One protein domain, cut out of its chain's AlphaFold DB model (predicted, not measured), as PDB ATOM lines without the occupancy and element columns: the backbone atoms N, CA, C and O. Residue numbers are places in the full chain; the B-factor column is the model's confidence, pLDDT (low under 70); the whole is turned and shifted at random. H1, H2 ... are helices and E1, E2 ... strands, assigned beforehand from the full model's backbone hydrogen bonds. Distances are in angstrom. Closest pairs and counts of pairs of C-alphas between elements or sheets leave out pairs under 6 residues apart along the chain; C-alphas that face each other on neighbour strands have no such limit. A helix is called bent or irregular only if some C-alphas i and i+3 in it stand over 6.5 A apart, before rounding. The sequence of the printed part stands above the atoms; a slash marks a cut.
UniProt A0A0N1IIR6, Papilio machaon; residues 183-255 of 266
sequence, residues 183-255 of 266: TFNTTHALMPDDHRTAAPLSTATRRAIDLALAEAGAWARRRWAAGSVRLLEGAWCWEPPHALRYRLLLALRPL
ATOM      1  N   THR A 183      14.853  35.677   6.309       94.69
ATOM      2  CA  THR A 183      15.597  34.531   6.830       94.69
ATOM      3  C   THR A 183      14.696  33.309   6.934       94.69
ATOM      4  O   THR A 183      13.499  33.431   7.180       94.69
ATOM      5  N   PHE A 184      15.252  32.118   6.764       94.88
ATOM      6  CA  PHE A 184      14.510  30.869   6.836       94.88
ATOM      7  C   PHE A 184      15.379  29.728   7.354       94.88
ATOM      8  O   PHE A 184      16.600  29.705   7.181       94.88
ATOM      9  N   ASN A 185      14.713  28.756   7.963       92.00
ATOM     10  CA  ASN A 185      15.269  27.439   8.236       92.00
ATOM     11  C   ASN A 185      14.679  26.421   7.238       92.00
ATOM     12  O   ASN A 185      14.009  26.785   6.276       92.00
ATOM     13  N   THR A 186      14.898  25.125   7.444       87.75
ATOM     14  CA  THR A 186      14.419  24.084   6.518       87.75
ATOM     15  C   THR A 186      12.895  23.990   6.383       87.75
ATOM     16  O   THR A 186      12.413  23.387   5.425       87.75
ATOM     17  N   THR A 187      12.124  24.547   7.320       90.88
ATOM     18  CA  THR A 187      10.665  24.365   7.400       90.88
ATOM     19  C   THR A 187       9.871  25.668   7.456       90.88
ATOM     20  O   THR A 187       8.747  25.702   6.964       90.88
ATOM     21  N   HIS A 188      10.439  26.739   8.009       94.81
ATOM     22  CA  HIS A 188       9.773  28.005   8.292       94.81
ATOM     23  C   HIS A 188      10.586  29.200   7.787       94.81
ATOM     24  O   HIS A 188      11.814  29.245   7.888       94.81
ATOM     25  N   ALA A 189       9.863  30.198   7.292       94.88
ATOM     26  CA  ALA A 189      10.339  31.556   7.117       94.88
ATOM     27  C   ALA A 189      10.248  32.291   8.457       94.88
ATOM     28  O   ALA A 189       9.208  32.247   9.118       94.88
ATOM     29  N   LEU A 190      11.312  32.980   8.840       93.69
ATOM     30  CA  LEU A 190      11.343  33.867   9.993       93.69
ATOM     31  C   LEU A 190      11.024  35.277   9.514       93.69
ATOM     32  O   LEU A 190      11.680  35.796   8.610       93.69
ATOM     33  N   MET A 191      10.004  35.868  10.126       90.94
ATOM     34  CA  MET A 191       9.491  37.194   9.817       90.94
ATOM     35  C   MET A 191       9.272  37.391   8.303       90.94
ATOM     36  O   MET A 191       9.990  38.169   7.669       90.94
ATOM     37  N   PRO A 192       8.340  36.644   7.677       89.50
ATOM     38  CA  PRO A 192       8.061  36.774   6.246       89.50
ATOM     39  C   PRO A 192       7.351  38.084   5.886       89.50
ATOM     40  O   PRO A 192       7.541  38.589   4.784       89.50
ATOM     41  N   ASP A 193       6.566  38.634   6.808       88.06
ATOM     42  CA  ASP A 193       5.875  39.919   6.698       88.06
ATOM     43  C   ASP A 193       5.963  40.674   8.031       88.06
ATOM     44  O   ASP A 193       6.678  40.251   8.941       88.06
ATOM     45  N   ASP A 194       5.309  41.827   8.125       86.06
ATOM     46  CA  ASP A 194       5.392  42.705   9.300       86.06
ATOM     47  C   ASP A 194       4.479  42.253  10.453       86.06
ATOM     48  O   ASP A 194       4.503  42.841  11.532       86.06
ATOM     49  N   HIS A 195       3.682  41.202  10.246       91.44
ATOM     50  CA  HIS A 195       2.662  40.753  11.197       91.44
ATOM     51  C   HIS A 195       2.954  39.375  11.794       91.44
ATOM     52  O   HIS A 195       2.448  39.047  12.867       91.44
ATOM     53  N   ARG A 196       3.761  38.547  11.122       91.19
ATOM     54  CA  ARG A 196       4.067  37.177  11.543       91.19
ATOM     55  C   ARG A 196       5.529  37.048  11.932       91.19
ATOM     56  O   ARG A 196       6.411  37.293  11.119       91.19
ATOM     57  N   THR A 197       5.795  36.543  13.135       92.75
ATOM     58  CA  THR A 197       7.159  36.226  13.598       92.75
ATOM     59  C   THR A 197       7.761  35.033  12.856       92.75
ATOM     60  O   THR A 197       8.954  35.013  12.568       92.75
ATOM     61  N   ALA A 198       6.945  34.037  12.510       94.06
ATOM     62  CA  ALA A 198       7.346  32.902  11.688       94.06
ATOM     63  C   ALA A 198       6.145  32.360  10.907       94.06
ATOM     64  O   ALA A 198       5.008  32.437  11.372       94.06
ATOM     65  N   ALA A 199       6.394  31.793   9.730       94.62
ATOM     66  CA  ALA A 199       5.384  31.073   8.960       94.62
ATOM     67  C   ALA A 199       5.995  29.837   8.292       94.62
ATOM     68  O   ALA A 199       7.165  29.878   7.904       94.62
ATOM     69  N   PRO A 200       5.234  28.745   8.124       95.38
ATOM     70  CA  PRO A 200       5.711  27.588   7.380       95.38
ATOM     71  C   PRO A 200       6.012  27.973   5.928       95.38
ATOM     72  O   PRO A 200       5.332  28.811   5.328       95.38
ATOM     73  N   LEU A 201       7.047  27.361   5.352       93.19
ATOM     74  CA  LEU A 201       7.399  27.574   3.952       93.19
ATOM     75  C   LEU A 201       6.276  27.061   3.049       93.19
ATOM     76  O   LEU A 201       5.841  25.914   3.169       93.19
ATOM     77  N   SER A 202       5.847  27.894   2.099       92.44
ATOM     78  CA  SER A 202       4.901  27.459   1.071       92.44
ATOM     79  C   SER A 202       5.502  26.325   0.234       92.44
ATOM     80  O   SER A 202       6.721  26.253   0.046       92.44
ATOM     81  N   THR A 203       4.655  25.463  -0.329       92.75
ATOM     82  CA  THR A 203       5.103  24.348  -1.178       92.75
ATOM     83  C   THR A 203       5.979  24.819  -2.344       92.75
ATOM     84  O   THR A 203       6.967  24.164  -2.679       92.75
ATOM     85  N   ALA A 204       5.660  25.971  -2.942       89.88
ATOM     86  CA  ALA A 204       6.446  26.554  -4.026       89.88
ATOM     87  C   ALA A 204       7.813  27.060  -3.535       89.88
ATOM     88  O   ALA A 204       8.842  26.729  -4.126       89.88
ATOM     89  N   THR A 205       7.836  27.805  -2.425       89.62
ATOM     90  CA  THR A 205       9.074  28.331  -1.827       89.62
ATOM     91  C   THR A 205      10.006  27.199  -1.408       89.62
ATOM     92  O   THR A 205      11.198  27.245  -1.699       89.62
ATOM     93  N   ARG A 206       9.460  26.149  -0.786       91.69
ATOM     94  CA  ARG A 206      10.227  24.976  -0.366       91.69
ATOM     95  C   ARG A 206      10.905  24.293  -1.553       91.69
ATOM     96  O   ARG A 206      12.115  24.106  -1.523       91.69
ATOM     97  N   ARG A 207      10.166  24.032  -2.639       92.31
ATOM     98  CA  ARG A 207      10.737  23.456  -3.873       92.31
ATOM     99  C   ARG A 207      11.853  24.324  -4.463       92.31
ATOM    100  O   ARG A 207      12.856  23.793  -4.927       92.31
ATOM    101  N   ALA A 208      11.692  25.646  -4.446       89.38
ATOM    102  CA  ALA A 208      12.712  26.562  -4.955       89.38
ATOM    103  C   ALA A 208      13.992  26.545  -4.096       89.38
ATOM    104  O   ALA A 208      15.098  26.540  -4.639       89.38
ATOM    105  N   ILE A 209      13.847  26.469  -2.770       91.69
ATOM    106  CA  ILE A 209      14.967  26.310  -1.833       91.69
ATOM    107  C   ILE A 209      15.663  24.965  -2.042       91.69
ATOM    108  O   ILE A 209      16.889  24.926  -2.094       91.69
ATOM    109  N   ASP A 210      14.908  23.878  -2.211       91.94
ATOM    110  CA  ASP A 210      15.464  22.541  -2.437       91.94
ATOM    111  C   ASP A 210      16.315  22.497  -3.718       91.94
ATOM    112  O   ASP A 210      17.422  21.954  -3.712       91.94
ATOM    113  N   LEU A 211      15.860  23.147  -4.795       91.69
ATOM    114  CA  LEU A 211      16.640  23.310  -6.027       91.69
ATOM    115  C   LEU A 211      17.920  24.123  -5.793       91.69
ATOM    116  O   LEU A 211      19.001  23.714  -6.218       91.69
ATOM    117  N   ALA A 212      17.822  25.251  -5.082       91.06
ATOM    118  CA  ALA A 212      18.984  26.078  -4.759       91.06
ATOM    119  C   ALA A 212      20.016  25.314  -3.906       91.06
ATOM    120  O   ALA A 212      21.221  25.425  -4.140       91.06
ATOM    121  N   LEU A 213      19.556  24.502  -2.950       91.62
ATOM    122  CA  LEU A 213      20.401  23.642  -2.123       91.62
ATOM    123  C   LEU A 213      21.054  22.516  -2.923       91.62
ATOM    124  O   LEU A 213      22.222  22.208  -2.681       91.62
ATOM    125  N   ALA A 214      20.340  21.915  -3.876       91.56
ATOM    126  CA  ALA A 214      20.889  20.878  -4.741       91.56
ATOM    127  C   ALA A 214      22.062  21.413  -5.579       91.56
ATOM    128  O   ALA A 214      23.137  20.804  -5.593       91.56
ATOM    129  N   GLU A 215      21.890  22.585  -6.196       91.44
ATOM    130  CA  GLU A 215      22.925  23.251  -6.995       91.44
ATOM    131  C   GLU A 215      24.109  23.716  -6.142       91.44
ATOM    132  O   GLU A 215      25.269  23.417  -6.451       91.44
ATOM    133  N   ALA A 216      23.833  24.393  -5.022       90.06
ATOM    134  CA  ALA A 216      24.871  24.838  -4.095       90.06
ATOM    135  C   ALA A 216      25.654  23.650  -3.518       90.06
ATOM    136  O   ALA A 216      26.881  23.692  -3.430       90.06
ATOM    137  N   GLY A 217      24.960  22.559  -3.191       89.19
ATOM    138  CA  GLY A 217      25.564  21.317  -2.733       89.19
ATOM    139  C   GLY A 217      26.436  20.669  -3.804       89.19
ATOM    140  O   GLY A 217      27.568  20.289  -3.518       89.19
ATOM    141  N   ALA A 218      25.967  20.583  -5.051       89.69
ATOM    142  CA  ALA A 218      26.757  20.049  -6.158       89.69
ATOM    143  C   ALA A 218      28.028  20.879  -6.408       89.69
ATOM    144  O   ALA A 218      29.106  20.318  -6.618       89.69
ATOM    145  N   TRP A 219      27.927  22.209  -6.333       89.31
ATOM    146  CA  TRP A 219      29.077  23.104  -6.422       89.31
ATOM    147  C   TRP A 219      30.057  22.908  -5.254       89.31
ATOM    148  O   TRP A 219      31.254  22.742  -5.493       89.31
ATOM    149  N   ALA A 220      29.561  22.832  -4.015       86.88
ATOM    150  CA  ALA A 220      30.379  22.621  -2.820       86.88
ATOM    151  C   ALA A 220      31.127  21.278  -2.853       86.88
ATOM    152  O   ALA A 220      32.315  21.222  -2.537       86.88
ATOM    153  N   ARG A 221      30.467  20.201  -3.305       86.94
ATOM    154  CA  ARG A 221      31.095  18.881  -3.483       86.94
ATOM    155  C   ARG A 221      32.247  18.926  -4.483       86.94
ATOM    156  O   ARG A 221      33.319  18.410  -4.190       86.94
ATOM    157  N   ARG A 222      32.065  19.596  -5.628       86.31
ATOM    158  CA  ARG A 222      33.132  19.766  -6.632       86.31
ATOM    159  C   ARG A 222      34.279  20.642  -6.128       86.31
ATOM    160  O   ARG A 222      35.429  20.388  -6.461       86.31
ATOM    161  N   ARG A 223      33.973  21.688  -5.355       86.75
ATOM    162  CA  ARG A 223      34.959  22.689  -4.927       86.75
ATOM    163  C   ARG A 223      35.773  22.275  -3.699       86.75
ATOM    164  O   ARG A 223      36.917  22.722  -3.578       86.75
ATOM    165  N   TRP A 224      35.179  21.484  -2.803       83.94
ATOM    166  CA  TRP A 224      35.732  21.159  -1.481       83.94
ATOM    167  C   TRP A 224      35.679  19.670  -1.113       83.94
ATOM    168  O   TRP A 224      35.954  19.337   0.034       83.94
ATOM    169  N   ALA A 225      35.307  18.773  -2.037       84.31
ATOM    170  CA  ALA A 225      35.184  17.333  -1.771       84.31
ATOM    171  C   ALA A 225      34.315  17.008  -0.532       84.31
ATOM    172  O   ALA A 225      34.587  16.079   0.230       84.31
ATOM    173  N   ALA A 226      33.262  17.801  -0.306       81.56
ATOM    174  CA  ALA A 226      32.337  17.588   0.801       81.56
ATOM    175  C   ALA A 226      31.547  16.277   0.605       81.56
ATOM    176  O   ALA A 226      30.974  16.049  -0.455       81.56
ATOM    177  N   GLY A 227      31.486  15.421   1.624       81.19
ATOM    178  CA  GLY A 227      30.660  14.212   1.646       81.19
ATOM    179  C   GLY A 227      29.191  14.508   1.940       81.19
ATOM    180  O   GLY A 227      28.307  13.984   1.269       81.19
ATOM    181  N   SER A 228      28.909  15.409   2.887       86.62
ATOM    182  CA  SER A 228      27.542  15.882   3.143       86.62
ATOM    183  C   SER A 228      27.466  17.402   3.239       86.62
ATOM    184  O   SER A 228      28.407  18.064   3.678       86.62
ATOM    185  N   VAL A 229      26.331  17.948   2.796       89.50
ATOM    186  CA  VAL A 229      26.024  19.380   2.787       89.50
ATOM    187  C   VAL A 229      24.678  19.559   3.477       89.50
ATOM    188  O   VAL A 229      23.684  18.990   3.030       89.50
ATOM    189  N   ARG A 230      24.643  20.324   4.568       90.44
ATOM    190  CA  ARG A 230      23.425  20.598   5.341       90.44
ATOM    191  C   ARG A 230      23.190  22.099   5.434       90.44
ATOM    192  O   ARG A 230      24.110  22.834   5.775       90.44
ATOM    193  N   LEU A 231      21.959  22.543   5.192       91.81
ATOM    194  CA  LEU A 231      21.562  23.924   5.459       91.81
ATOM    195  C   LEU A 231      21.504  24.164   6.973       91.81
ATOM    196  O   LEU A 231      20.835  23.419   7.691       91.81
ATOM    197  N   LEU A 232      22.213  25.187   7.441       91.44
ATOM    198  CA  LEU A 232      22.053  25.727   8.789       91.44
ATOM    199  C   LEU A 232      20.976  26.807   8.770       91.44
ATOM    200  O   LEU A 232      19.968  26.704   9.460       91.44
ATOM    201  N   GLU A 233      21.188  27.805   7.918       92.81
ATOM    202  CA  GLU A 233      20.405  29.031   7.867       92.81
ATOM    203  C   GLU A 233      20.371  29.524   6.427       92.81
ATOM    204  O   GLU A 233      21.364  29.425   5.699       92.81
ATOM    205  N   GLY A 234      19.237  30.058   5.998       94.62
ATOM    206  CA  GLY A 234      19.095  30.665   4.688       94.62
ATOM    207  C   GLY A 234      18.495  32.054   4.789       94.62
ATOM    208  O   GLY A 234      17.827  32.395   5.761       94.62
ATOM    209  N   ALA A 235      18.707  32.859   3.761       95.00
ATOM    210  CA  ALA A 235      17.943  34.071   3.538       95.00
ATOM    211  C   ALA A 235      17.663  34.233   2.045       95.00
ATOM    212  O   ALA A 235      18.533  33.944   1.218       95.00
ATOM    213  N   TRP A 236      16.463  34.686   1.690       93.19
ATOM    214  CA  TRP A 236      16.146  35.076   0.320       93.19
ATOM    215  C   TRP A 236      15.812  36.558   0.232       93.19
ATOM    216  O   TRP A 236      15.352  37.172   1.193       93.19
ATOM    217  N   CYS A 237      16.038  37.119  -0.947       90.44
ATOM    218  CA  CYS A 237      15.705  38.492  -1.275       90.44
ATOM    219  C   CYS A 237      15.223  38.553  -2.721       90.44
ATOM    220  O   CYS A 237      15.860  37.997  -3.618       90.44
ATOM    221  N   TRP A 238      14.080  39.193  -2.947       82.69
ATOM    222  CA  TRP A 238      13.575  39.441  -4.289       82.69
ATOM    223  C   TRP A 238      14.165  40.748  -4.818       82.69
ATOM    224  O   TRP A 238      13.837  41.820  -4.315       82.69
ATOM    225  N   GLU A 239      15.026  40.660  -5.834       76.56
ATOM    226  CA  GLU A 239      15.525  41.835  -6.547       76.56
ATOM    227  C   GLU A 239      14.830  41.907  -7.912       76.56
ATOM    228  O   GLU A 239      15.130  41.078  -8.774       76.56
ATOM    229  N   PRO A 240      13.949  42.891  -8.170       67.06
ATOM    230  CA  PRO A 240      13.220  42.984  -9.437       67.06
ATOM    231  C   PRO A 240      14.077  42.828 -10.714       67.06
ATOM    232  O   PRO A 240      13.634  42.125 -11.619       67.06
ATOM    233  N   PRO A 241      15.306  43.389 -10.813       60.12
ATOM    234  CA  PRO A 241      16.124  43.241 -12.022       60.12
ATOM    235  C   PRO A 241      16.929  41.931 -12.107       60.12
ATOM    236  O   PRO A 241      17.355  41.557 -13.197       60.12
ATOM    237  N   HIS A 242      17.169  41.237 -10.988       64.69
ATOM    238  CA  HIS A 242      18.018  40.030 -10.938       64.69
ATOM    239  C   HIS A 242      17.248  38.749 -10.596       64.69
ATOM    240  O   HIS A 242      17.830  37.665 -10.645       64.69
ATOM    241  N   ALA A 243      15.958  38.874 -10.283       77.38
ATOM    242  CA  ALA A 243      15.105  37.854  -9.694       77.38
ATOM    243  C   ALA A 243      15.490  37.492  -8.243       77.38
ATOM    244  O   ALA A 243      16.073  38.280  -7.493       77.38
ATOM    245  N   LEU A 244      15.081  36.299  -7.812       83.88
ATOM    246  CA  LEU A 244      15.212  35.831  -6.440       83.88
ATOM    247  C   LEU A 244      16.660  35.432  -6.132       83.88
ATOM    248  O   LEU A 244      17.228  34.543  -6.769       83.88
ATOM    249  N   ARG A 245      17.249  36.066  -5.120       87.19
ATOM    250  CA  ARG A 245      18.596  35.769  -4.625       87.19
ATOM    251  C   ARG A 245      18.525  34.981  -3.335       87.19
ATOM    252  O   ARG A 245      17.755  35.318  -2.443       87.19
ATOM    253  N   TYR A 246      19.401  33.989  -3.217       91.38
ATOM    254  CA  TYR A 246      19.553  33.170  -2.021       91.38
ATOM    255  C   TYR A 246      20.933  33.369  -1.397       91.38
ATOM    256  O   TYR A 246      21.949  33.400  -2.092       91.38
ATOM    257  N   ARG A 247      20.968  33.468  -0.071       92.88
ATOM    258  CA  ARG A 247      22.171  33.370   0.758       92.88
ATOM    259  C   ARG A 247      21.999  32.159   1.654       92.88
ATOM    260  O   ARG A 247      21.028  32.087   2.394       92.88
ATOM    261  N   LEU A 248      22.912  31.202   1.548       93.62
ATOM    262  CA  LEU A 248      22.810  29.917   2.231       93.62
ATOM    263  C   LEU A 248      24.046  29.723   3.102       93.62
ATOM    264  O   LEU A 248      25.171  29.770   2.601       93.62
ATOM    265  N   LEU A 249      23.833  29.492   4.391       93.19
ATOM    266  CA  LEU A 249      24.860  29.056   5.321       93.19
ATOM    267  C   LEU A 249      24.838  27.527   5.371       93.19
ATOM    268  O   LEU A 249      23.892  26.917   5.873       93.19
ATOM    269  N   LEU A 250      25.872  26.902   4.811       91.88
ATOM    270  CA  LEU A 250      25.947  25.453   4.654       91.88
ATOM    271  C   LEU A 250      27.022  24.867   5.570       91.88
ATOM    272  O   LEU A 250      28.172  25.299   5.546       91.88
ATOM    273  N   ALA A 251      26.659  23.838   6.329       91.12
ATOM    274  CA  ALA A 251      27.604  22.978   7.024       91.12
ATOM    275  C   ALA A 251      28.072  21.867   6.077       91.12
ATOM    276  O   ALA A 251      27.258  21.095   5.559       91.12
ATOM    277  N   LEU A 252      29.385  21.782   5.875       91.44
ATOM    278  CA  LEU A 252      30.029  20.776   5.036       91.44
ATOM    279  C   LEU A 252      30.717  19.745   5.931       91.44
ATOM    280  O   LEU A 252      31.466  20.125   6.828       91.44
ATOM    281  N   ARG A 253      30.500  18.451   5.683       86.94
ATOM    282  CA  ARG A 253      31.369  17.398   6.236       86.94
ATOM    283  C   ARG A 253      32.260  16.850   5.130       86.94
ATOM    284  O   ARG A 253      31.726  16.591   4.050       86.94
ATOM    285  N   PRO A 254      33.565  16.659   5.364       79.81
ATOM    286  CA  PRO A 254      34.460  16.068   4.375       79.81
ATOM    287  C   PRO A 254      34.090  14.604   4.093       79.81
ATOM    288  O   PRO A 254      33.453  13.948   4.915       79.81
ATOM    289  N   LEU A 255      34.467  14.104   2.911       73.00
ATOM    290  CA  LEU A 255      34.249  12.706   2.509       73.00
ATOM    291  C   LEU A 255      35.113  11.705   3.306       73.00
ATOM    292  O   LEU A 255      34.748  10.540   3.402       73.00
TER     293      LEU A 255
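Overview. This is residues 183 to 255 of the 266 residues of a protein of Papilio machaon (UniProt A0A0N1IIR6). A long, bent hairpin of two strands, E3 and E4, is covered over part of its length by one long helix, H1, while its loop end turns away from that helix. A small hairpin, E1 and E2, lies toward the end of the domain where H1 begins. The printed part has 73 residues in the order E1, E2, H1, E3, E4, and the class is mixed, helices and strands; each of the two sheets is an antiparallel pair. The whole is elongated, spanning 43 by 27 by 18 A, and only just compact, close to loose, with a radius of gyration of the C-alphas of 13.4 A.

Along the chain. E3 is residues 226 to 239, 30.4 A long, and E4 is residues 243 to 254, 32.4 A long, ending at C-alpha 254 (34.460, 16.068, 4.375). H1, residues 203 to 224, runs 30.8 A from C-alpha 203 at (5.103, 24.348, -1.178). E1 is residues 188 to 190, 6.3 A, beginning at C-alpha 188 (9.773, 28.005, 8.292), and E2 is residues 198 to 200, 7.0 A.

Arrangement. E3 and E4 form an antiparallel hairpin at 162 degrees, with N 235 and O 247 within hydrogen-bond range at 2.8 A. E3 bends by 69 degrees at residue 233, and E4 by 53 degrees at residue 251. The closest C-alphas of H1 and E3 are those of Gly 217 and Val 229, 5.9 A apart; for H1 and E4 they are those of Ala 212 and Tyr 246, 7.6 A apart. In H1 every O i to N i+4 pair is within hydrogen-bond range. E1 and E2 form an antiparallel hairpin at 158 degrees, with N 189 and O 199 2.8 A apart, within hydrogen-bond range. E1 and E3 are near each other, with 5 pairs of C-alphas within 10 A, while E1 and H1 are apart.

Size, cuts and confidence. The two C-alphas farthest apart, His 195 and Leu 255, are 43.1 A from each other. The printed part has no cut and no long link. Mean pLDDT of the printed part is 88.6, and residues 240 to 242 are under 70.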